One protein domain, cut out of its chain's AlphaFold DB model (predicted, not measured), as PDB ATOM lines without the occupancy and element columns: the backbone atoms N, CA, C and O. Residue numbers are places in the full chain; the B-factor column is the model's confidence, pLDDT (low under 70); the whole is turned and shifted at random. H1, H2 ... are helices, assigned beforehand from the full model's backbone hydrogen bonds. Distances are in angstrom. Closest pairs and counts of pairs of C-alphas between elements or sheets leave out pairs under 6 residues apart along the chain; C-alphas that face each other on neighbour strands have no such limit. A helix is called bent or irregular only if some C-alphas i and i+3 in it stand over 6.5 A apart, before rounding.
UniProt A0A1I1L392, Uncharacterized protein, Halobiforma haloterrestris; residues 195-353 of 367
ATOM      1  N   ALA A 195       4.110  10.693  36.463       97.44
ATOM      2  CA  ALA A 195       4.319  11.156  35.094       97.44
ATOM      3  C   ALA A 195       3.069  11.818  34.488       97.44
ATOM      4  O   ALA A 195       3.209  12.695  33.645       97.44
ATOM      5  N   ALA A 196       1.868  11.405  34.905       97.19
ATOM      6  CA  ALA A 196       0.620  12.021  34.474       97.19
ATOM      7  C   ALA A 196       0.380  13.368  35.172       97.19
ATOM      8  O   ALA A 196      -0.126  14.279  34.528       97.19
ATOM      9  N   ILE A 197       0.781  13.508  36.445       97.88
ATOM     10  CA  ILE A 197       0.762  14.797  37.166       97.88
ATOM     11  C   ILE A 197       1.667  15.793  36.445       97.88
ATOM     12  O   ILE A 197       1.215  16.869  36.063       97.88
ATOM     13  N   ARG A 198       2.918  15.392  36.195       98.00
ATOM     14  CA  ARG A 198       3.915  16.205  35.488       98.00
ATOM     15  C   ARG A 198       3.447  16.608  34.091       98.00
ATOM     16  O   ARG A 198       3.416  17.785  33.766       98.00
ATOM     17  N   ASP A 199       2.971  15.645  33.293       97.94
ATOM     18  CA  ASP A 199       2.425  15.923  31.955       97.94
ATOM     19  C   ASP A 199       1.191  16.838  31.993       97.94
ATOM     20  O   ASP A 199       0.990  17.633  31.082       97.94
ATOM     21  N   ALA A 200       0.349  16.752  33.028       96.50
ATOM     22  CA  ALA A 200      -0.770  17.674  33.191       96.50
ATOM     23  C   ALA A 200      -0.305  19.092  33.527       96.50
ATOM     24  O   ALA A 200      -0.782  20.033  32.898       96.50
ATOM     25  N   TYR A 201       0.647  19.234  34.448       97.00
ATOM     26  CA  TYR A 201       1.211  20.525  34.826       97.00
ATOM     27  C   TYR A 201       1.929  21.207  33.647       97.00
ATOM     28  O   TYR A 201       1.613  22.345  33.311       97.00
ATOM     29  N   ASP A 202       2.796  20.474  32.941       96.31
ATOM     30  CA  ASP A 202       3.580  20.950  31.787       96.31
ATOM     31  C   ASP A 202       2.731  21.381  30.578       96.31
ATOM     32  O   ASP A 202       3.231  22.032  29.654       96.31
ATOM     33  N   ARG A 203       1.457  20.973  30.525       94.25
ATOM     34  CA  ARG A 203       0.525  21.375  29.462       94.25
ATOM     35  C   ARG A 203      -0.036  22.782  29.653       94.25
ATOM     36  O   ARG A 203      -0.572  23.302  28.677       94.25
ATOM     37  N   GLY A 204       0.059  23.357  30.851       90.94
ATOM     38  CA  GLY A 204      -0.380  24.726  31.109       90.94
ATOM     39  C   GLY A 204       0.568  25.752  30.489       90.94
ATOM     40  O   GLY A 204       1.784  25.552  30.469       90.94
ATOM     41  N   ASP A 205       0.030  26.866  29.987       89.62
ATOM     42  CA  ASP A 205       0.843  27.985  29.498       89.62
ATOM     43  C   ASP A 205       1.517  28.747  30.658       89.62
ATOM     44  O   ASP A 205       2.545  29.406  30.457       89.62
ATOM     45  N   ASP A 206       0.953  28.654  31.865       89.94
ATOM     46  CA  ASP A 206       1.510  29.168  33.114       89.94
ATOM     47  C   ASP A 206       1.182  28.265  34.318       89.94
ATOM     48  O   ASP A 206       0.477  27.259  34.208       89.94
ATOM     49  N   ARG A 207       1.713  28.631  35.491       91.25
ATOM     50  CA  ARG A 207       1.513  27.896  36.746       91.25
ATOM     51  C   ARG A 207       0.045  27.715  37.119       91.25
ATOM     52  O   ARG A 207      -0.323  26.659  37.628       91.25
ATOM     53  N   GLU A 208      -0.779  28.748  36.951       90.00
ATOM     54  CA  GLU A 208      -2.183  28.680  37.360       90.00
ATOM     55  C   GLU A 208      -2.940  27.668  36.501       90.00
ATOM     56  O   GLU A 208      -3.726  26.867  37.018       90.00
ATOM     57  N   GLU A 209      -2.652  27.664  35.202       91.00
ATOM     58  CA  GLU A 209      -3.178  26.676  34.273       91.00
ATOM     59  C   GLU A 209      -2.647  25.268  34.579       91.00
ATOM     60  O   GLU A 209      -3.428  24.319  34.631       91.00
ATOM     61  N   GLY A 210      -1.351  25.130  34.874       94.94
ATOM     62  CA  GLY A 210      -0.737  23.852  35.243       94.94
ATOM     63  C   GLY A 210      -1.372  23.220  36.487       94.94
ATOM     64  O   GLY A 210      -1.745  22.045  36.462       94.94
ATOM     65  N   ILE A 211      -1.576  23.996  37.560       95.19
ATOM     66  CA  ILE A 211      -2.281  23.522  38.768       95.19
ATOM     67  C   ILE A 211      -3.721  23.119  38.427       95.19
ATOM     68  O   ILE A 211      -4.203  22.085  38.888       95.19
ATOM     69  N   THR A 212      -4.400  23.901  37.588       93.25
ATOM     70  CA  THR A 212      -5.784  23.623  37.184       93.25
ATOM     71  C   THR A 212      -5.902  22.310  36.406       93.25
ATOM     72  O   THR A 212      -6.814  21.523  36.653       93.25
ATOM     73  N   LEU A 213      -4.957  22.022  35.512       94.62
ATOM     74  CA  LEU A 213      -4.913  20.766  34.759       94.62
ATOM     75  C   LEU A 213      -4.601  19.554  35.646       94.62
ATOM     76  O   LEU A 213      -5.104  18.456  35.395       94.62
ATOM     77  N   VAL A 214      -3.798  19.730  36.699       97.56
ATOM     78  CA  VAL A 214      -3.583  18.688  37.716       97.56
ATOM     79  C   VAL A 214      -4.851  18.462  38.544       97.56
ATOM     80  O   VAL A 214      -5.224  17.313  38.790       97.56
ATOM     81  N   ALA A 215      -5.556  19.529  38.920       96.50
ATOM     82  CA  ALA A 215      -6.838  19.445  39.618       96.50
ATOM     83  C   ALA A 215      -7.919  18.742  38.780       96.50
ATOM     84  O   ALA A 215      -8.673  17.927  39.311       96.50
ATOM     85  N   GLU A 216      -7.962  18.999  37.469       95.19
ATOM     86  CA  GLU A 216      -8.812  18.278  36.516       95.19
ATOM     87  C   GLU A 216      -8.526  16.776  36.548       95.19
ATOM     88  O   GLU A 216      -9.429  15.969  36.770       95.19
ATOM     89  N   LEU A 217      -7.252  16.406  36.401       96.69
ATOM     90  CA  LEU A 217      -6.817  15.014  36.414       96.69
ATOM     91  C   LEU A 217      -7.184  14.313  37.735       96.69
ATOM     92  O   LEU A 217      -7.634  13.166  37.721       96.69
ATOM     93  N   LEU A 218      -7.025  14.989  38.876       97.25
ATOM     94  CA  LEU A 218      -7.455  14.487  40.186       97.25
ATOM     95  C   LEU A 218      -8.972  14.291  40.257       97.25
ATOM     96  O   LEU A 218      -9.439  13.238  40.700       97.25
ATOM     97  N   ALA A 219      -9.744  15.280  39.808       96.38
ATOM     98  CA  ALA A 219     -11.200  15.243  39.820       96.38
ATOM     99  C   ALA A 219     -11.754  14.102  38.955       96.38
ATOM    100  O   ALA A 219     -12.646  13.374  39.396       96.38
ATOM    101  N   GLU A 220     -11.200  13.892  37.759       95.94
ATOM    102  CA  GLU A 220     -11.551  12.765  36.891       95.94
ATOM    103  C   GLU A 220     -11.355  11.422  37.599       95.94
ATOM    104  O   GLU A 220     -12.243  10.567  37.566       95.94
ATOM    105  N   ARG A 221     -10.216  11.240  38.279       96.62
ATOM    106  CA  ARG A 221      -9.886   9.982  38.969       96.62
ATOM    107  C   ARG A 221     -10.730   9.751  40.210       96.62
ATOM    108  O   ARG A 221     -11.160   8.620  40.442       96.62
ATOM    109  N   LEU A 222     -11.023  10.803  40.970       95.81
ATOM    110  CA  LEU A 222     -11.962  10.744  42.090       95.81
ATOM    111  C   LEU A 222     -13.353  10.315  41.615       95.81
ATOM    112  O   LEU A 222     -13.922   9.354  42.138       95.81
ATOM    113  N   VAL A 223     -13.886  10.974  40.584       96.31
ATOM    114  CA  VAL A 223     -15.206  10.641  40.033       96.31
ATOM    115  C   VAL A 223     -15.217   9.238  39.424       96.31
ATOM    116  O   VAL A 223     -16.196   8.517  39.599       96.31
ATOM    117  N   GLU A 224     -14.146   8.798  38.762       95.56
ATOM    118  CA  GLU A 224     -14.022   7.419  38.273       95.56
ATOM    119  C   GLU A 224     -14.057   6.394  39.416       95.56
ATOM    120  O   GLU A 224     -14.706   5.354  39.277       95.56
ATOM    121  N   GLY A 225     -13.417   6.693  40.550       94.44
ATOM    122  CA  GLY A 225     -13.407   5.835  41.734       94.44
ATOM    123  C   GLY A 225     -14.781   5.689  42.397       94.44
ATOM    124  O   GLY A 225     -15.251   4.568  42.592       94.44
ATOM    125  N   TYR A 226     -15.464   6.800  42.690       93.81
ATOM    126  CA  TYR A 226     -16.797   6.779  43.321       93.81
ATOM    127  C   TYR A 226     -17.924   6.392  42.351       93.81
ATOM    128  O   TYR A 226     -18.931   5.776  42.728       93.81
ATOM    129  N   PHE A 227     -17.770   6.736  41.072       95.94
ATOM    130  CA  PHE A 227     -18.769   6.524  40.031       95.94
ATOM    131  C   PHE A 227     -18.185   5.808  38.805       95.94
ATOM    132  O   PHE A 227     -18.245   6.364  37.703       95.94
ATOM    133  N   PRO A 228     -17.730   4.542  38.930       96.44
ATOM    134  CA  PRO A 228     -17.179   3.802  37.798       96.44
ATOM    135  C   PRO A 228     -18.172   3.790  36.622       96.44
ATOM    136  O   PRO A 228     -19.293   3.291  36.798       96.44
ATOM    137  N   PRO A 229     -17.816   4.310  35.429       95.19
ATOM    138  CA  PRO A 229     -18.792   4.643  34.388       95.19
ATOM    139  C   PRO A 229     -19.711   3.485  33.989       95.19
ATOM    140  O   PRO A 229     -20.925   3.652  33.902       95.19
ATOM    141  N   GLU A 230     -19.161   2.282  33.805       96.25
ATOM    142  CA  GLU A 230     -19.943   1.103  33.410       96.25
ATOM    143  C   GLU A 230     -20.922   0.650  34.505       96.25
ATOM    144  O   GLU A 230     -22.070   0.295  34.225       96.25
ATOM    145  N   GLN A 231     -20.485   0.680  35.768       96.38
ATOM    146  CA  GLN A 231     -21.286   0.243  36.915       96.38
ATOM    147  C   GLN A 231     -22.373   1.269  37.232       96.38
ATOM    148  O   GLN A 231     -23.528   0.904  37.461       96.38
ATOM    149  N   SER A 232     -22.021   2.554  37.175       96.94
ATOM    150  CA  SER A 232     -22.962   3.662  37.282       96.94
ATOM    151  C   SER A 232     -23.985   3.629  36.148       96.94
ATOM    152  O   SER A 232     -25.173   3.762  36.429       96.94
ATOM    153  N   GLN A 233     -23.582   3.352  34.901       96.94
ATOM    154  CA  GLN A 233     -24.518   3.211  33.778       96.94
ATOM    155  C   GLN A 233     -25.509   2.074  34.033       96.94
ATOM    156  O   GLN A 233     -26.718   2.275  33.933       96.94
ATOM    157  N   HIS A 234     -25.018   0.895  34.423       96.06
ATOM    158  CA  HIS A 234     -25.878  -0.244  34.733       96.06
ATOM    159  C   HIS A 234     -26.853   0.070  35.878       96.06
ATOM    160  O   HIS A 234     -28.036  -0.259  35.794       96.06
ATOM    161  N   ALA A 235     -26.384   0.725  36.945       94.56
ATOM    162  CA  ALA A 235     -27.230   1.126  38.065       94.56
ATOM    163  C   ALA A 235     -28.278   2.171  37.649       94.56
ATOM    164  O   ALA A 235     -29.444   2.037  38.019       94.56
ATOM    165  N   LEU A 236     -27.921   3.161  36.825       95.00
ATOM    166  CA  LEU A 236     -28.872   4.143  36.300       95.00
ATOM    167  C   LEU A 236     -29.920   3.495  35.383       95.00
ATOM    168  O   LEU A 236     -31.095   3.841  35.468       95.00
ATOM    169  N   GLU A 237     -29.545   2.536  34.541       93.38
ATOM    170  CA  GLU A 237     -30.485   1.804  33.676       93.38
ATOM    171  C   GLU A 237     -31.337   0.771  34.434       93.38
ATOM    172  O   GLU A 237     -32.358   0.293  33.922       93.38
ATOM    173  N   SER A 238     -30.931   0.418  35.655       91.75
ATOM    174  CA  SER A 238     -31.643  -0.539  36.497       91.75
ATOM    175  C   SER A 238     -32.996  -0.003  36.995       91.75
ATOM    176  O   SER A 238     -33.391   1.147  36.787       91.75
ATOM    177  N   GLN A 239     -33.753  -0.874  37.664       87.19
ATOM    178  CA  GLN A 239     -35.029  -0.528  38.284       87.19
ATOM    179  C   GLN A 239     -34.944  -0.675  39.800       87.19
ATOM    180  O   GLN A 239     -34.217  -1.518  40.317       87.19
ATOM    181  N   GLY A 240     -35.787   0.076  40.509       88.19
ATOM    182  CA  GLY A 240     -35.913  -0.056  41.954       88.19
ATOM    183  C   GLY A 240     -34.766   0.625  42.694       88.19
ATOM    184  O   GLY A 240     -34.416   1.760  42.380       88.19
ATOM    185  N   LEU A 241     -34.237  -0.071  43.698       88.81
ATOM    186  CA  LEU A 241     -33.334   0.493  44.695       88.81
ATOM    187  C   LEU A 241     -31.991   0.941  44.101       88.81
ATOM    188  O   LEU A 241     -31.571   2.061  44.360       88.81
ATOM    189  N   ASP A 242     -31.366   0.118  43.259       89.81
ATOM    190  CA  ASP A 242     -30.035   0.402  42.697       89.81
ATOM    191  C   ASP A 242     -30.014   1.714  41.897       89.81
ATOM    192  O   ASP A 242     -29.096   2.523  42.035       89.81
ATOM    193  N   ARG A 243     -31.073   1.975  41.118       91.94
ATOM    194  CA  ARG A 243     -31.241   3.252  40.419       91.94
ATOM    195  C   ARG A 243     -31.481   4.405  41.389       91.94
ATOM    196  O   ARG A 243     -30.842   5.440  41.234       91.94
ATOM    197  N   SER A 244     -32.417   4.260  42.333       91.31
ATOM    198  CA  SER A 244     -32.729   5.321  43.304       91.31
ATOM    199  C   SER A 244     -31.484   5.745  44.084       91.31
ATOM    200  O   SER A 244     -31.225   6.938  44.201       91.31
ATOM    201  N   LEU A 245     -30.676   4.780  44.531       90.50
ATOM    202  CA  LEU A 245     -29.404   5.029  45.207       90.50
ATOM    203  C   LEU A 245     -28.394   5.715  44.294       90.50
ATOM    204  O   LEU A 245     -27.799   6.711  44.683       90.50
ATOM    205  N   LYS A 246     -28.203   5.229  43.062       93.50
ATOM    206  CA  LYS A 246     -27.218   5.836  42.159       93.50
ATOM    207  C   LYS A 246     -27.589   7.276  41.793       93.50
ATOM    208  O   LYS A 246     -26.712   8.132  41.796       93.50
ATOM    209  N   VAL A 247     -28.868   7.556  41.527       93.50
ATOM    210  CA  VAL A 247     -29.363   8.927  41.300       93.50
ATOM    211  C   VAL A 247     -29.141   9.795  42.536       93.50
ATOM    212  O   VAL A 247     -28.690  10.925  42.400       93.50
ATOM    213  N   TYR A 248     -29.432   9.267  43.725       91.50
ATOM    214  CA  TYR A 248     -29.195   9.961  44.984       91.50
ATOM    215  C   TYR A 248     -27.720  10.334  45.165       91.50
ATOM    216  O   TYR A 248     -27.423  11.511  45.322       91.50
ATOM    217  N   HIS A 249     -26.797   9.379  45.027       91.62
ATOM    218  CA  HIS A 249     -25.362   9.645  45.166       91.62
ATOM    219  C   HIS A 249     -24.862  10.704  44.180       91.62
ATOM    220  O   HIS A 249     -24.144  11.605  44.589       91.62
ATOM    221  N   TYR A 250     -25.293  10.663  42.911       93.88
ATOM    222  CA  TYR A 250     -24.944  11.725  41.961       93.88
ATOM    223  C   TYR A 250     -25.434  13.105  42.416       93.88
ATOM    224  O   TYR A 250     -24.707  14.076  42.258       93.88
ATOM    225  N   ARG A 251     -26.652  13.208  42.962       91.62
ATOM    226  CA  ARG A 251     -27.226  14.491  43.398       91.62
ATOM    227  C   ARG A 251     -26.571  15.029  44.666       91.62
ATOM    228  O   ARG A 251     -26.324  16.226  44.722       91.62
ATOM    229  N   GLU A 252     -26.270  14.172  45.635       88.56
ATOM    230  CA  GLU A 252     -25.578  14.586  46.863       88.56
ATOM    231  C   GLU A 252     -24.147  15.040  46.562       88.56
ATOM    232  O   GLU A 252     -23.746  16.125  46.972       88.56
ATOM    233  N   THR A 253     -23.405  14.281  45.747       91.12
ATOM    234  CA  THR A 253     -22.071  14.709  45.304       91.12
ATOM    235  C   THR A 253     -22.139  16.000  44.492       91.12
ATOM    236  O   THR A 253     -21.310  16.879  44.696       91.12
ATOM    237  N   ALA A 254     -23.131  16.152  43.610       91.56
ATOM    238  CA  ALA A 254     -23.319  17.383  42.849       91.56
ATOM    239  C   ALA A 254     -23.557  18.588  43.768       91.56
ATOM    240  O   ALA A 254     -22.893  19.608  43.606       91.56
ATOM    241  N   ALA A 255     -24.421  18.447  44.777       89.06
ATOM    242  CA  ALA A 255     -24.668  19.493  45.762       89.06
ATOM    243  C   ALA A 255     -23.388  19.892  46.518       89.06
ATOM    244  O   ALA A 255     -23.146  21.082  46.708       89.06
ATOM    245  N   ALA A 256     -22.541  18.920  46.878       89.00
ATOM    246  CA  ALA A 256     -21.270  19.170  47.561       89.00
ATOM    247  C   ALA A 256     -20.264  19.986  46.722       89.00
ATOM    248  O   ALA A 256     -19.424  20.673  47.294       89.00
ATOM    249  N   VAL A 257     -20.357  19.937  45.386       90.31
ATOM    250  CA  VAL A 257     -19.470  20.672  44.457       90.31
ATOM    251  C   VAL A 257     -20.181  21.809  43.711       90.31
ATOM    252  O   VAL A 257     -19.717  22.243  42.657       90.31
ATOM    253  N   GLY A 258     -21.334  22.268  44.211       89.50
ATOM    254  CA  GLY A 258     -22.076  23.392  43.624       89.50
ATOM    255  C   GLY A 258     -22.671  23.109  42.238       89.50
ATOM    256  O   GLY A 258     -22.881  24.028  41.449       89.50
ATOM    257  N   VAL A 259     -22.918  21.841  41.911       90.50
ATOM    258  CA  VAL A 259     -23.487  21.386  40.639       90.50
ATOM    259  C   VAL A 259     -24.943  20.987  40.821       90.50
ATOM    260  O   VAL A 259     -25.307  20.287  41.763       90.50
ATOM    261  N   GLU A 260     -25.783  21.365  39.863       88.12
ATOM    262  CA  GLU A 260     -27.171  20.920  39.811       88.12
ATOM    263  C   GLU A 260     -27.398  19.943  38.650       88.12
ATOM    264  O   GLU A 260     -26.924  20.125  37.524       88.12
ATOM    265  N   PHE A 261     -28.170  18.895  38.937       89.50
ATOM    266  CA  PHE A 261     -28.763  18.035  37.922       89.50
ATOM    267  C   PHE A 261     -30.242  18.375  37.758       89.50
ATOM    268  O   PHE A 261     -30.936  18.630  38.746       89.50
ATOM    269  N   ASP A 262     -30.730  18.292  36.518       85.81
ATOM    270  CA  ASP A 262     -32.163  18.320  36.233       85.81
ATOM    271  C   ASP A 262     -32.911  17.239  37.030       85.81
ATOM    272  O   ASP A 262     -32.337  16.214  37.427       85.81
ATOM    273  N   ASP A 263     -34.217  17.443  37.223       82.00
ATOM    274  CA  ASP A 263     -35.066  16.442  37.861       82.00
ATOM    275  C   ASP A 263     -34.938  15.099  37.107       82.00
ATOM    276  O   ASP A 263     -35.111  15.052  35.885       82.00
ATOM    277  N   PRO A 264     -34.619  13.980  37.786       80.94
ATOM    278  CA  PRO A 264     -34.446  12.684  37.129       80.94
ATOM    279  C   PRO A 264     -35.725  12.145  36.465       80.94
ATOM    280  O   PRO A 264     -35.639  11.175  35.697       80.94
ATOM    281  N   ASP A 265     -36.893  12.720  36.767       80.88
ATOM    282  CA  ASP A 265     -38.160  12.430  36.094       80.88
ATOM    283  C   ASP A 265     -38.405  13.310  34.850       80.88
ATOM    284  O   ASP A 265     -39.258  12.959  34.026       80.88
ATOM    285  N   ASP A 266     -37.641  14.393  34.659       81.38
ATOM    286  CA  ASP A 266     -37.682  15.210  33.445       81.38
ATOM    287  C   ASP A 266     -36.932  14.529  32.283       81.38
ATOM    288  O   ASP A 266     -35.879  13.897  32.424       81.38
ATOM    289  N   GLU A 267     -37.495  14.633  31.075       71.06
ATOM    290  CA  GLU A 267     -36.907  14.039  29.874       71.06
ATOM    291  C   GLU A 267     -35.712  14.878  29.390       71.06
ATOM    292  O   GLU A 267     -35.899  15.960  28.835       71.06
ATOM    293  N   GLY A 268     -34.485  14.356  29.524       78.25
ATOM    294  CA  GLY A 268     -33.312  14.895  28.818       78.25
ATOM    295  C   GLY A 268     -31.993  14.901  29.590       78.25
ATOM    296  O   GLY A 268     -30.943  14.871  28.953       78.25
ATOM    297  N   GLY A 269     -32.028  14.890  30.926       86.44
ATOM    298  CA  GLY A 269     -30.817  14.914  31.754       86.44
ATOM    299  C   GLY A 269     -30.041  13.583  31.757       86.44
ATOM    300  O   GLY A 269     -30.623  12.524  31.479       86.44
ATOM    301  N   PRO A 270     -28.743  13.590  32.119       91.38
ATOM    302  CA  PRO A 270     -27.912  12.381  32.166       91.38
ATOM    303  C   PRO A 270     -28.345  11.400  33.265       91.38
ATOM    304  O   PRO A 270     -28.051  10.209  33.185       91.38
ATOM    305  N   LEU A 271     -29.096  11.873  34.266       93.25
ATOM    306  CA  LEU A 271     -29.690  11.031  35.304       93.25
ATOM    307  C   LEU A 271     -31.093  10.532  34.947       93.25
ATOM    308  O   LEU A 271     -31.647   9.728  35.696       93.25
ATOM    309  N   SER A 272     -31.689  10.964  33.829       89.81
ATOM    310  CA  SER A 272     -33.057  10.573  33.472       89.81
ATOM    311  C   SER A 272     -33.169   9.069  33.187       89.81
ATOM    312  O   SER A 272     -32.181   8.368  32.956       89.81
ATOM    313  N   ARG A 273     -34.389   8.521  33.216       84.50
ATOM    314  CA  ARG A 273     -34.606   7.096  32.891       84.50
ATOM    315  C   ARG A 273     -34.393   6.774  31.419       84.50
ATOM    316  O   ARG A 273     -33.955   5.675  31.096       84.50
ATOM    317  N   SER A 274     -34.787   7.679  30.530       85.69
ATOM    318  CA  SER A 274     -34.817   7.433  29.085       85.69
ATOM    319  C   SER A 274     -33.492   7.758  28.400       85.69
ATOM    320  O   SER A 274     -33.233   7.232  27.317       85.69
ATOM    321  N   THR A 275     -32.663   8.598  29.025       90.19
ATOM    322  CA  THR A 275     -31.387   9.088  28.485       90.19
ATOM    323  C   THR A 275     -30.231   8.936  29.472       90.19
ATOM    324  O   THR A 275     -29.274   9.703  29.392       90.19
ATOM    325  N   ALA A 276     -30.321   7.968  30.395       93.56
ATOM    326  CA  ALA A 276     -29.276   7.683  31.376       93.56
ATOM    327  C   ALA A 276     -27.891   7.634  30.711       93.56
ATOM    328  O   ALA A 276     -27.679   6.868  29.767       93.56
ATOM    329  N   ASN A 277     -26.965   8.454  31.198       95.81
ATOM    330  CA  ASN A 277     -25.609   8.550  30.683       95.81
ATOM    331  C   ASN A 277     -24.651   8.870  31.835       95.81
ATOM    332  O   ASN A 277     -24.478  10.029  32.209       95.81
ATOM    333  N   ALA A 278     -24.046   7.825  32.396       97.06
ATOM    334  CA  ALA A 278     -23.114   7.938  33.510       97.06
ATOM    335  C   ALA A 278     -21.854   8.728  33.142       97.06
ATOM    336  O   ALA A 278     -21.372   9.490  33.966       97.06
ATOM    337  N   THR A 279     -21.350   8.606  31.910       96.25
ATOM    338  CA  THR A 279     -20.196   9.395  31.453       96.25
ATOM    339  C   THR A 279     -20.516  10.885  31.473       96.25
ATOM    340  O   THR A 279     -19.773  11.649  32.071       96.25
ATOM    341  N   ALA A 280     -21.668  11.289  30.930       94.31
ATOM    342  CA  ALA A 280     -22.087  12.690  30.965       94.31
ATOM    343  C   ALA A 280     -22.387  13.183  32.394       94.31
ATOM    344  O   ALA A 280     -22.145  14.344  32.707       94.31
ATOM    345  N   ALA A 281     -22.906  12.318  33.274       95.56
ATOM    346  CA  ALA A 281     -23.078  12.656  34.688       95.56
ATOM    347  C   ALA A 281     -21.725  12.849  35.397       95.56
ATOM    348  O   ALA A 281     -21.570  13.799  36.155       95.56
ATOM    349  N   ASN A 282     -20.741  11.991  35.115       96.75
ATOM    350  CA  ASN A 282     -19.382  12.111  35.643       96.75
ATOM    351  C   ASN A 282     -18.705  13.394  35.148       96.75
ATOM    352  O   ASN A 282     -18.206  14.160  35.961       96.75
ATOM    353  N   GLU A 283     -18.759  13.674  33.844       94.69
ATOM    354  CA  GLU A 283     -18.246  14.925  33.266       94.69
ATOM    355  C   GLU A 283     -18.889  16.147  33.935       94.69
ATOM    356  O   GLU A 283     -18.201  17.105  34.277       94.69
ATOM    357  N   ARG A 284     -20.200  16.103  34.201       93.56
ATOM    358  CA  ARG A 284     -20.906  17.185  34.898       93.56
ATOM    359  C   ARG A 284     -20.407  17.390  36.334       93.56
ATOM    360  O   ARG A 284     -20.344  18.534  36.773       93.56
ATOM    361  N   LEU A 285     -20.059  16.316  37.050       94.62
ATOM    362  CA  LEU A 285     -19.453  16.405  38.383       94.62
ATOM    363  C   LEU A 285     -18.031  16.973  38.332       94.62
ATOM    364  O   LEU A 285     -17.676  17.758  39.202       94.62
ATOM    365  N   VAL A 286     -17.229  16.592  37.333       94.81
ATOM    366  CA  VAL A 286     -15.839  17.056  37.183       94.81
ATOM    367  C   VAL A 286     -15.797  18.537  36.806       94.81
ATOM    368  O   VAL A 286     -15.185  19.332  37.516       94.81
ATOM    369  N   TYR A 287     -16.486  18.912  35.727       91.56
ATOM    370  CA  TYR A 287     -16.332  20.211  35.058       91.56
ATOM    371  C   TYR A 287     -17.397  21.248  35.417       91.56
ATOM    372  O   TYR A 287     -17.357  22.380  34.930       91.56
ATOM    373  N   GLY A 288     -18.408  20.869  36.196       89.56
ATOM    374  CA  GLY A 288     -19.488  21.784  36.525       89.56
ATOM    375  C   GLY A 288     -20.336  22.160  35.307       89.56
ATOM    376  O   GLY A 288     -20.585  21.332  34.428       89.56
ATOM    377  N   GLU A 289     -20.921  23.364  35.301       80.88
ATOM    378  CA  GLU A 289     -21.962  23.737  34.310       80.88
ATOM    379  C   GLU A 289     -21.403  24.035  32.926       80.88
ATOM    380  O   GLU A 289     -22.124  23.977  31.928       80.88
ATOM    381  N   ARG A 290     -20.117  24.368  32.875       70.38
ATOM    382  CA  ARG A 290     -19.471  24.893  31.678       70.38
ATOM    383  C   ARG A 290     -18.885  23.775  30.792       70.38
ATOM    384  O   ARG A 290     -18.706  23.983  29.590       70.38
ATOM    385  N   GLY A 291     -18.714  22.560  31.328       71.38
ATOM    386  CA  GLY A 291     -18.196  21.393  30.597       71.38
ATOM    387  C   GLY A 291     -16.686  21.473  30.296       71.38
ATOM    388  O   GLY A 291     -16.067  22.498  30.560       71.38
ATOM    389  N   PRO A 292     -16.080  20.415  29.724       69.81
ATOM    390  CA  PRO A 292     -14.618  20.303  29.581       69.81
ATOM    391  C   PRO A 292     -13.989  21.364  28.665       69.81
ATOM    392  O   PRO A 292     -12.888  21.838  28.911       69.81
ATOM    393  N   GLU A 293     -14.696  21.766  27.607       63.28
ATOM    394  CA  GLU A 293     -14.157  22.634  26.544       63.28
ATOM    395  C   GLU A 293     -13.986  24.105  26.964       63.28
ATOM    396  O   GLU A 293     -13.402  24.884  26.222       63.28
ATOM    397  N   THR A 294     -14.529  24.513  28.110       59.97
ATOM    398  CA  THR A 294     -14.532  25.918  28.563       59.97
ATOM    399  C   THR A 294     -13.627  26.163  29.764       59.97
ATOM    400  O   THR A 294     -13.390  27.312  30.125       59.97
ATOM    401  N   MET A 295     -13.101  25.096  30.375       60.94
ATOM    402  CA  MET A 295     -12.366  25.179  31.635       60.94
ATOM    403  C   MET A 295     -11.103  26.040  31.514       60.94
ATOM    404  O   MET A 295     -10.847  26.858  32.391       60.94
ATOM    405  N   LEU A 296     -10.362  25.917  30.408       63.84
ATOM    406  CA  LEU A 296      -9.148  26.705  30.152       63.84
ATOM    407  C   LEU A 296      -9.443  28.063  29.496       63.84
ATOM    408  O   LEU A 296      -8.766  29.047  29.783       63.84
ATOM    409  N   ASP A 297     -10.475  28.131  28.648       60.38
ATOM    410  CA  ASP A 297     -10.835  29.354  27.913       60.38
ATOM    411  C   ASP A 297     -11.312  30.483  28.852       60.38
ATOM    412  O   ASP A 297     -11.074  31.659  28.564       60.38
ATOM    413  N   ASP A 298     -11.917  30.128  29.993       56.28
ATOM    414  CA  ASP A 298     -12.538  31.059  30.944       56.28
ATOM    415  C   ASP A 298     -11.944  30.967  32.366       56.28
ATOM    416  O   ASP A 298     -12.597  31.357  33.335       56.28
ATOM    417  N   LEU A 299     -10.693  30.513  32.528       59.88
ATOM    418  CA  LEU A 299     -10.001  30.428  33.831       59.88
ATOM    419  C   LEU A 299     -10.139  31.718  34.669       59.88
ATOM    420  O   LEU A 299     -10.414  31.679  35.866       59.88
ATOM    421  N   GLN A 300     -10.030  32.883  34.024       54.28
ATOM    422  CA  GLN A 300     -10.169  34.194  34.670       54.28
ATOM    423  C   GLN A 300     -11.618  34.537  35.090       54.28
ATOM    424  O   GLN A 300     -11.808  35.357  35.987       54.28
ATOM    425  N   GLU A 301     -12.631  33.937  34.461       54.31
ATOM    426  CA  GLU A 301     -14.058  34.089  34.796       54.31
ATOM    427  C   GLU A 301     -14.516  33.013  35.805       54.31
ATOM    428  O   GLU A 301     -15.445  33.250  36.572       54.31
ATOM    429  N   TRP A 302     -13.826  31.866  35.875       57.47
ATOM    430  CA  TRP A 302     -14.094  30.783  36.832       57.47
ATOM    431  C   TRP A 302     -13.740  31.157  38.276       57.47
ATOM    432  O   TRP A 302     -14.430  30.743  39.201       57.47
ATOM    433  N   PHE A 303     -12.719  32.001  38.446       55.56
ATOM    434  CA  PHE A 303     -12.293  32.561  39.736       55.56
ATOM    435  C   PHE A 303     -12.680  34.052  39.898       55.56
ATOM    436  O   PHE A 303     -12.226  34.727  40.824       55.56
ATOM    437  N   GLY A 304     -13.492  34.593  38.977       43.28
ATOM    438  CA  GLY A 304     -13.799  36.021  38.852       43.28
ATOM    439  C   GLY A 304     -15.182  36.441  39.376       43.28
ATOM    440  O   GLY A 304     -16.174  36.377  38.662       43.28
ATOM    441  N   ASP A 305     -15.205  36.970  40.599       49.06
ATOM    442  CA  ASP A 305     -16.134  37.955  41.199       49.06
ATOM    443  C   ASP A 305     -17.682  37.781  41.204       49.06
ATOM    444  O   ASP A 305     -18.313  38.593  41.885       49.06
ATOM    445  N   GLU A 306     -18.345  36.783  40.596       51.50
ATOM    446  CA  GLU A 306     -19.818  36.628  40.786       51.50
ATOM    447  C   GLU A 306     -20.373  35.207  41.046       51.50
ATOM    448  O   GLU A 306     -21.424  35.125  41.685       51.50
ATOM    449  N   ASP A 307     -19.682  34.115  40.691       56.94
ATOM    450  CA  ASP A 307     -20.157  32.734  40.931       56.94
ATOM    451  C   ASP A 307     -19.121  31.907  41.725       56.94
ATOM    452  O   ASP A 307     -17.926  31.983  41.448       56.94
ATOM    453  N   GLU A 308     -19.565  31.120  42.716       67.88
ATOM    454  CA  GLU A 308     -18.712  30.150  43.430       67.88
ATOM    455  C   GLU A 308     -18.189  29.069  42.456       67.88
ATOM    456  O   GLU A 308     -18.922  28.677  41.535       67.88
ATOM    457  N   PRO A 309     -16.943  28.573  42.632       69.88
ATOM    458  CA  PRO A 309     -16.400  27.508  41.793       69.88
ATOM    459  C   PRO A 309     -17.334  26.292  41.832       69.88
ATOM    460  O   PRO A 309     -17.672  25.794  42.904       69.88
ATOM    461  N   ASN A 310     -17.768  25.820  40.657       84.94
ATOM    462  CA  ASN A 310     -18.614  24.634  40.535       84.94
ATOM    463  C   ASN A 310     -17.945  23.534  39.715       84.94
ATOM    464  O   ASN A 310     -17.247  23.796  38.735       84.94
ATOM    465  N   GLY A 311     -18.208  22.295  40.120       91.56
ATOM    466  CA  GLY A 311     -17.498  21.122  39.632       91.56
ATOM    467  C   GLY A 311     -16.275  20.811  40.487       91.56
ATOM    468  O   GLY A 311     -15.608  21.693  41.026       91.56
ATOM    469  N   LEU A 312     -15.981  19.522  40.614       93.94
ATOM    470  CA  LEU A 312     -14.933  19.017  41.489       93.94
ATOM    471  C   LEU A 312     -13.545  19.541  41.099       93.94
ATOM    472  O   LEU A 312     -12.737  19.821  41.977       93.94
ATOM    473  N   ALA A 313     -13.277  19.720  39.805       94.00
ATOM    474  CA  ALA A 313     -11.994  20.244  39.354       94.00
ATOM    475  C   ALA A 313     -11.780  21.706  39.784       94.00
ATOM    476  O   ALA A 313     -10.666  22.073  40.144       94.00
ATOM    477  N   ALA A 314     -12.849  22.509  39.822       90.44
ATOM    478  CA  ALA A 314     -12.815  23.895  40.294       90.44
ATOM    479  C   ALA A 314     -12.495  23.957  41.784       90.44
ATOM    480  O   ALA A 314     -11.612  24.695  42.207       90.44
ATOM    481  N   VAL A 315     -13.213  23.136  42.557       92.19
ATOM    482  CA  VAL A 315     -13.064  23.034  44.010       92.19
ATOM    483  C   VAL A 315     -11.645  22.597  44.370       92.19
ATOM    484  O   VAL A 315     -11.024  23.205  45.230       92.19
ATOM    485  N   ILE A 316     -11.100  21.588  43.682       95.25
ATOM    486  CA  ILE A 316      -9.729  21.117  43.920       95.25
ATOM    487  C   ILE A 316      -8.695  22.166  43.493       95.25
ATOM    488  O   ILE A 316      -7.718  22.370  44.205       95.25
ATOM    489  N   ALA A 317      -8.883  22.835  42.351       94.00
ATOM    490  CA  ALA A 317      -7.956  23.869  41.895       94.00
ATOM    491  C   ALA A 317      -7.908  25.058  42.867       94.00
ATOM    492  O   ALA A 317      -6.824  25.566  43.155       94.00
ATOM    493  N   ASP A 318      -9.068  25.478  43.376       92.12
ATOM    494  CA  ASP A 318      -9.177  26.524  44.391       92.12
ATOM    495  C   ASP A 318      -8.477  26.107  45.690       92.12
ATOM    496  O   ASP A 318      -7.601  26.829  46.165       92.12
ATOM    497  N   ASP A 319      -8.769  24.905  46.195       94.88
ATOM    498  CA  ASP A 319      -8.190  24.374  47.434       94.88
ATOM    499  C   ASP A 319      -6.662  24.253  47.348       94.88
ATOM    500  O   ASP A 319      -5.949  24.784  48.196       94.88
ATOM    501  N   LEU A 320      -6.126  23.651  46.278       96.19
ATOM    502  CA  LEU A 320      -4.677  23.532  46.070       96.19
ATOM    503  C   LEU A 320      -3.976  24.899  46.074       96.19
ATOM    504  O   LEU A 320      -2.885  25.030  46.623       96.19
ATOM    505  N   ARG A 321      -4.584  25.920  45.461       93.81
ATOM    506  CA  ARG A 321      -3.972  27.250  45.315       93.81
ATOM    507  C   ARG A 321      -4.093  28.106  46.565       93.81
ATOM    508  O   ARG A 321      -3.155  28.830  46.896       93.81
ATOM    509  N   ASN A 322      -5.268  28.095  47.182       93.25
ATOM    510  CA  ASN A 322      -5.673  29.113  48.143       93.25
ATOM    511  C   ASN A 322      -5.703  28.598  49.584       93.25
ATOM    512  O   ASN A 322      -5.617  29.420  50.499       93.25
ATOM    513  N   ASP A 323      -5.737  27.278  49.790       94.31
ATOM    514  CA  ASP A 323      -5.885  26.670  51.109       94.31
ATOM    515  C   ASP A 323      -4.839  25.572  51.375       94.31
ATOM    516  O   ASP A 323      -3.893  25.805  52.131       94.31
ATOM    517  N   ALA A 324      -4.978  24.395  50.759       96.44
ATOM    518  CA  ALA A 324      -4.222  23.180  51.074       96.44
ATOM    519  C   ALA A 324      -2.697  23.324  50.924       96.44
ATOM    520  O   ALA A 324      -1.964  22.915  51.826       96.44
ATOM    521  N   LEU A 325      -2.227  23.919  49.816       97.25
ATOM    522  CA  LEU A 325      -0.793  24.103  49.527       97.25
ATOM    523  C   LEU A 325      -0.362  25.577  49.508       97.25
ATOM    524  O   LEU A 325       0.777  25.894  49.160       97.25
ATOM    525  N   ALA A 326      -1.255  26.507  49.862       96.56
ATOM    526  CA  ALA A 326      -0.954  27.937  49.834       96.56
ATOM    527  C   ALA A 326       0.305  28.317  50.649       96.56
ATOM    528  O   ALA A 326       1.120  29.096  50.143       96.56
ATOM    529  N   PRO A 327       0.536  27.778  51.868       97.31
ATOM    530  CA  PRO A 327       1.751  28.074  52.630       97.31
ATOM    531  C   PRO A 327       3.046  27.664  51.912       97.31
ATOM    532  O   PRO A 327       4.026  28.416  51.924       97.31
ATOM    533  N   GLU A 328       3.055  26.487  51.291       97.62
ATOM    534  CA  GLU A 328       4.183  25.907  50.564       97.62
ATOM    535  C   GLU A 328       4.441  26.677  49.264       97.62
ATOM    536  O   GLU A 328       5.588  27.018  48.965       97.62
ATOM    537  N   LEU A 329       3.382  27.038  48.531       96.12
ATOM    538  CA  LEU A 329       3.462  27.881  47.335       96.12
ATOM    539  C   LEU A 329       4.053  29.263  47.663       96.12
ATOM    540  O   LEU A 329       4.988  29.716  46.998       96.12
ATOM    541  N   GLU A 330       3.596  29.908  48.745       95.94
ATOM    542  CA  GLU A 330       4.166  31.174  49.222       95.94
ATOM    543  C   GLU A 330       5.640  31.042  49.638       95.94
ATOM    544  O   GLU A 330       6.405  32.015  49.589       95.94
ATOM    545  N   GLU A 331       6.046  29.872  50.135       97.19
ATOM    546  CA  GLU A 331       7.440  29.593  50.460       97.19
ATOM    547  C   GLU A 331       8.307  29.451  49.214       97.19
ATOM    548  O   GLU A 331       9.365  30.090  49.155       97.19
ATOM    549  N   ILE A 332       7.828  28.725  48.207       96.94
ATOM    550  CA  ILE A 332       8.493  28.582  46.911       96.94
ATOM    551  C   ILE A 332       8.698  29.956  46.258       96.94
ATOM    552  O   ILE A 332       9.828  30.296  45.903       96.94
ATOM    553  N   ASP A 333       7.665  30.799  46.212       94.81
ATOM    554  CA  ASP A 333       7.731  32.149  45.623       94.81
ATOM    555  C   ASP A 333       8.722  33.087  46.315       94.81
ATOM    556  O   ASP A 333       9.194  34.079  45.753       94.81
ATOM    557  N   ARG A 334       9.037  32.805  47.578       96.06
ATOM    558  CA  ARG A 334       9.992  33.593  48.355       96.06
ATOM    559  C   ARG A 334      11.432  33.156  48.119       96.06
ATOM    560  O   ARG A 334      12.338  33.980  48.281       96.06
ATOM    561  N   GLU A 335      11.650  31.876  47.840       96.88
ATOM    562  CA  GLU A 335      12.981  31.273  47.736       96.88
ATOM    563  C   GLU A 335      13.498  31.207  46.292       96.88
ATOM    564  O   GLU A 335      14.702  31.390  46.078       96.88
ATOM    565  N   TYR A 336      12.613  31.005  45.316       95.19
ATOM    566  CA  TYR A 336      12.965  30.739  43.921       95.19
ATOM    567  C   TYR A 336      12.534  31.876  42.983       95.19
ATOM    568  O   TYR A 336      11.679  32.695  43.313       95.19
ATOM    569  N   ASP A 337      13.189  31.973  41.825       90.19
ATOM    570  CA  ASP A 337      12.771  32.833  40.716       90.19
ATOM    571  C   ASP A 337      11.839  32.076  39.764       90.19
ATOM    572  O   ASP A 337      11.834  30.853  39.772       90.19
ATOM    573  N   ASP A 338      11.064  32.800  38.951       84.62
ATOM    574  CA  ASP A 338       9.913  32.291  38.184       84.62
ATOM    575  C   ASP A 338      10.099  30.872  37.589       84.62
ATOM    576  O   ASP A 338       9.345  29.968  37.931       84.62
ATOM    577  N   GLU A 339      11.146  30.630  36.785       87.25
ATOM    578  CA  GLU A 339      11.376  29.315  36.146       87.25
ATOM    579  C   GLU A 339      11.729  28.206  37.156       87.25
ATOM    580  O   GLU A 339      11.257  27.079  37.032       87.25
ATOM    581  N   ALA A 340      12.537  28.507  38.179       91.19
ATOM    582  CA  ALA A 340      12.876  27.531  39.214       91.19
ATOM    583  C   ALA A 340      11.724  27.317  40.205       91.19
ATOM    584  O   ALA A 340      11.621  26.250  40.801       91.19
ATOM    585  N   ALA A 341      10.878  28.327  40.405       92.69
ATOM    586  CA  ALA A 341       9.693  28.235  41.236       92.69
ATOM    587  C   ALA A 341       8.672  27.284  40.596       92.69
ATOM    588  O   ALA A 341       8.135  26.433  41.295       92.69
ATOM    589  N   ASP A 342       8.481  27.348  39.275       93.50
ATOM    590  CA  ASP A 342       7.549  26.463  38.568       93.50
ATOM    591  C   ASP A 342       7.963  24.982  38.638       93.50
ATOM    592  O   ASP A 342       7.112  24.144  38.926       93.50
ATOM    593  N   GLU A 343       9.257  24.664  38.489       94.56
ATOM    594  CA  GLU A 343       9.786  23.296  38.691       94.56
ATOM    595  C   GLU A 343       9.532  22.801  40.130       94.56
ATOM    596  O   GLU A 343       9.237  21.631  40.363       94.56
ATOM    597  N   ARG A 344       9.600  23.695  41.128       97.38
ATOM    598  CA  ARG A 344       9.323  23.334  42.528       97.38
ATOM    599  C   ARG A 344       7.850  23.153  42.837       97.38
ATOM    600  O   ARG A 344       7.533  22.327  43.688       97.38
ATOM    601  N   VAL A 345       6.971  23.898  42.177       97.50
ATOM    602  CA  VAL A 345       5.524  23.689  42.292       97.50
ATOM    603  C   VAL A 345       5.134  22.343  41.683       97.50
ATOM    604  O   VAL A 345       4.368  21.608  42.295       97.50
ATOM    605  N   GLU A 346       5.699  21.984  40.530       97.56
ATOM    606  CA  GLU A 346       5.489  20.669  39.917       97.56
ATOM    607  C   GLU A 346       5.888  19.527  40.871       97.56
ATOM    608  O   GLU A 346       5.093  18.619  41.124       97.56
ATOM    609  N   ASP A 347       7.093  19.592  41.449       97.88
ATOM    610  CA  ASP A 347       7.562  18.592  42.414       97.88
ATOM    611  C   ASP A 347       6.682  18.553  43.676       97.88
ATOM    612  O   ASP A 347       6.348  17.467  44.148       97.88
ATOM    613  N   LEU A 348       6.236  19.710  44.183       98.12
ATOM    614  CA  LEU A 348       5.304  19.786  45.313       98.12
ATOM    615  C   LEU A 348       3.978  19.072  45.008       98.12
ATOM    616  O   LEU A 348       3.473  18.334  45.854       98.12
ATOM    617  N   LEU A 349       3.408  19.255  43.815       98.00
ATOM    618  CA  LEU A 349       2.173  18.571  43.413       98.00
ATOM    619  C   LEU A 349       2.375  17.053  43.355       98.00
ATOM    620  O   LEU A 349       1.535  16.297  43.834       98.00
ATOM    621  N   VAL A 350       3.503  16.598  42.807       97.81
ATOM    622  CA  VAL A 350       3.834  15.168  42.748       97.81
ATOM    623  C   VAL A 350       4.009  14.565  44.143       97.81
ATOM    624  O   VAL A 350       3.577  13.439  44.369       97.81
ATOM    625  N   GLU A 351       4.639  15.287  45.069       97.00
ATOM    626  CA  GLU A 351       4.897  14.807  46.432       97.00
ATOM    627  C   GLU A 351       3.659  14.854  47.339       97.00
ATOM    628  O   GLU A 351       3.547  14.035  48.250       97.00
ATOM    629  N   SER A 352       2.740  15.795  47.100       96.81
ATOM    630  CA  SER A 352       1.561  16.013  47.950       96.81
ATOM    631  C   SER A 352       0.353  15.156  47.577       96.81
ATOM    632  O   SER A 352      -0.485  14.903  48.441       96.81
ATOM    633  N   ILE A 353       0.230  14.707  46.324       97.00
ATOM    634  CA  ILE A 353      -0.906  13.902  45.853       97.00
ATOM    635  C   ILE A 353      -0.772  12.447  46.326       97.00
ATOM    636  O   ILE A 353       0.212  11.775  46.032       97.00
TER     637      ILE A 353
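AT A GLANCE: This is residues 195 to 353 of the 367 residues of an uncharacterized protein of Halobiforma haloterrestris (UniProt A0A1I1L392). Two groups of helices lie at the two ends of an elongated domain, and the long helix H2 runs between them, with H7 crossing it in the middle. One end is made by H1 and the helical hairpin of H8 and H9, the other by H3, H4 and H5; the short H6 lies in a loop off to one side of H2 and H7. The printed part has 159 residues with nine named helices, H1 to H9 in order along the chain, and no named strand: all helix, mostly crossed where helices touch. It is compact, with a radius of gyration of the C-alphas of 17.6 A, and spans 58 by 33 by 23 A.

IN THESE COORDINATES: H1, residues 195 to 201, begins at C-alpha 195 (4.319, 11.156, 35.094). H2, residues 207 to 226, is 28.7 A long and ends at C-alpha 226 (-16.797, 6.779, 43.321). H3 is residues 229 to 237, H4 residues 241 to 256 with 22.4 A, H5 residues 278 to 287, and H6 residues 299 to 302. H7, residues 312 to 324, is irregular: C-alphas 321 and 324 are 7.1 A apart. H8 is residues 326 to 335, and H9, residues 338 to 352, is 20.7 A long and ends at C-alpha 352 (1.561, 16.013, 47.950).

HOW THE PARTS SIT: H1 touches H2 at a steep tilt of 50 degrees, the closest C-alphas, of Tyr 201 and Gly 210, being 3.9 A apart. H1 also touches residues 346 to 350 of H9, closest at the C-alphas of Ile 197 and Val 350, 6.4 A. H2 and H3 meet only through their link. H3 touches residues 242 to 247 of H4 at a steep tilt of 60 degrees, closest at the C-alphas of Leu 236 and Arg 243, 4.8 A. The hub is H5, touching H2, H3, H4 and H7. Its closest C-alphas to H2 are those of Val 286 and Ala 219, 5.6 A. H4 and H5 only just touch, with 3 pairs of C-alphas within 8 A, closest at Ala 254 and Leu 285, 6.0 A. H5 and H7 touch only at their ends, closest at the C-alphas of Val 286 and Leu 312, 4.8 A. H7 touches residues 211 to 220 of H2 at a steep tilt of 56 degrees, closest at the C-alphas of Glu 216 and Ala 313, 4.7 A. H6 is close but not clearly touching to H2 and to H7, at 7.8 A each between closest C-alphas. The hairpin H8 and H9 has its closest C-alphas at Ile 332 and Ala 341, 5.8 A. In H1, H2, H3, H4, H5, H8 and H9 every O i to N i+4 pair is within hydrogen-bond range, in H7 8 of 9 are, and H6 is too short for such a pair.

THE WHOLE: The two C-alphas farthest apart, of Gly 240 and Asp 337, are 58.8 A apart. The printed part has no cut. The links H4 to H5 and H5 to H6 are long, with 21 and 11 residues. Residues 292 to 309 have pLDDT under 70; the mean of the printed part is 88.8.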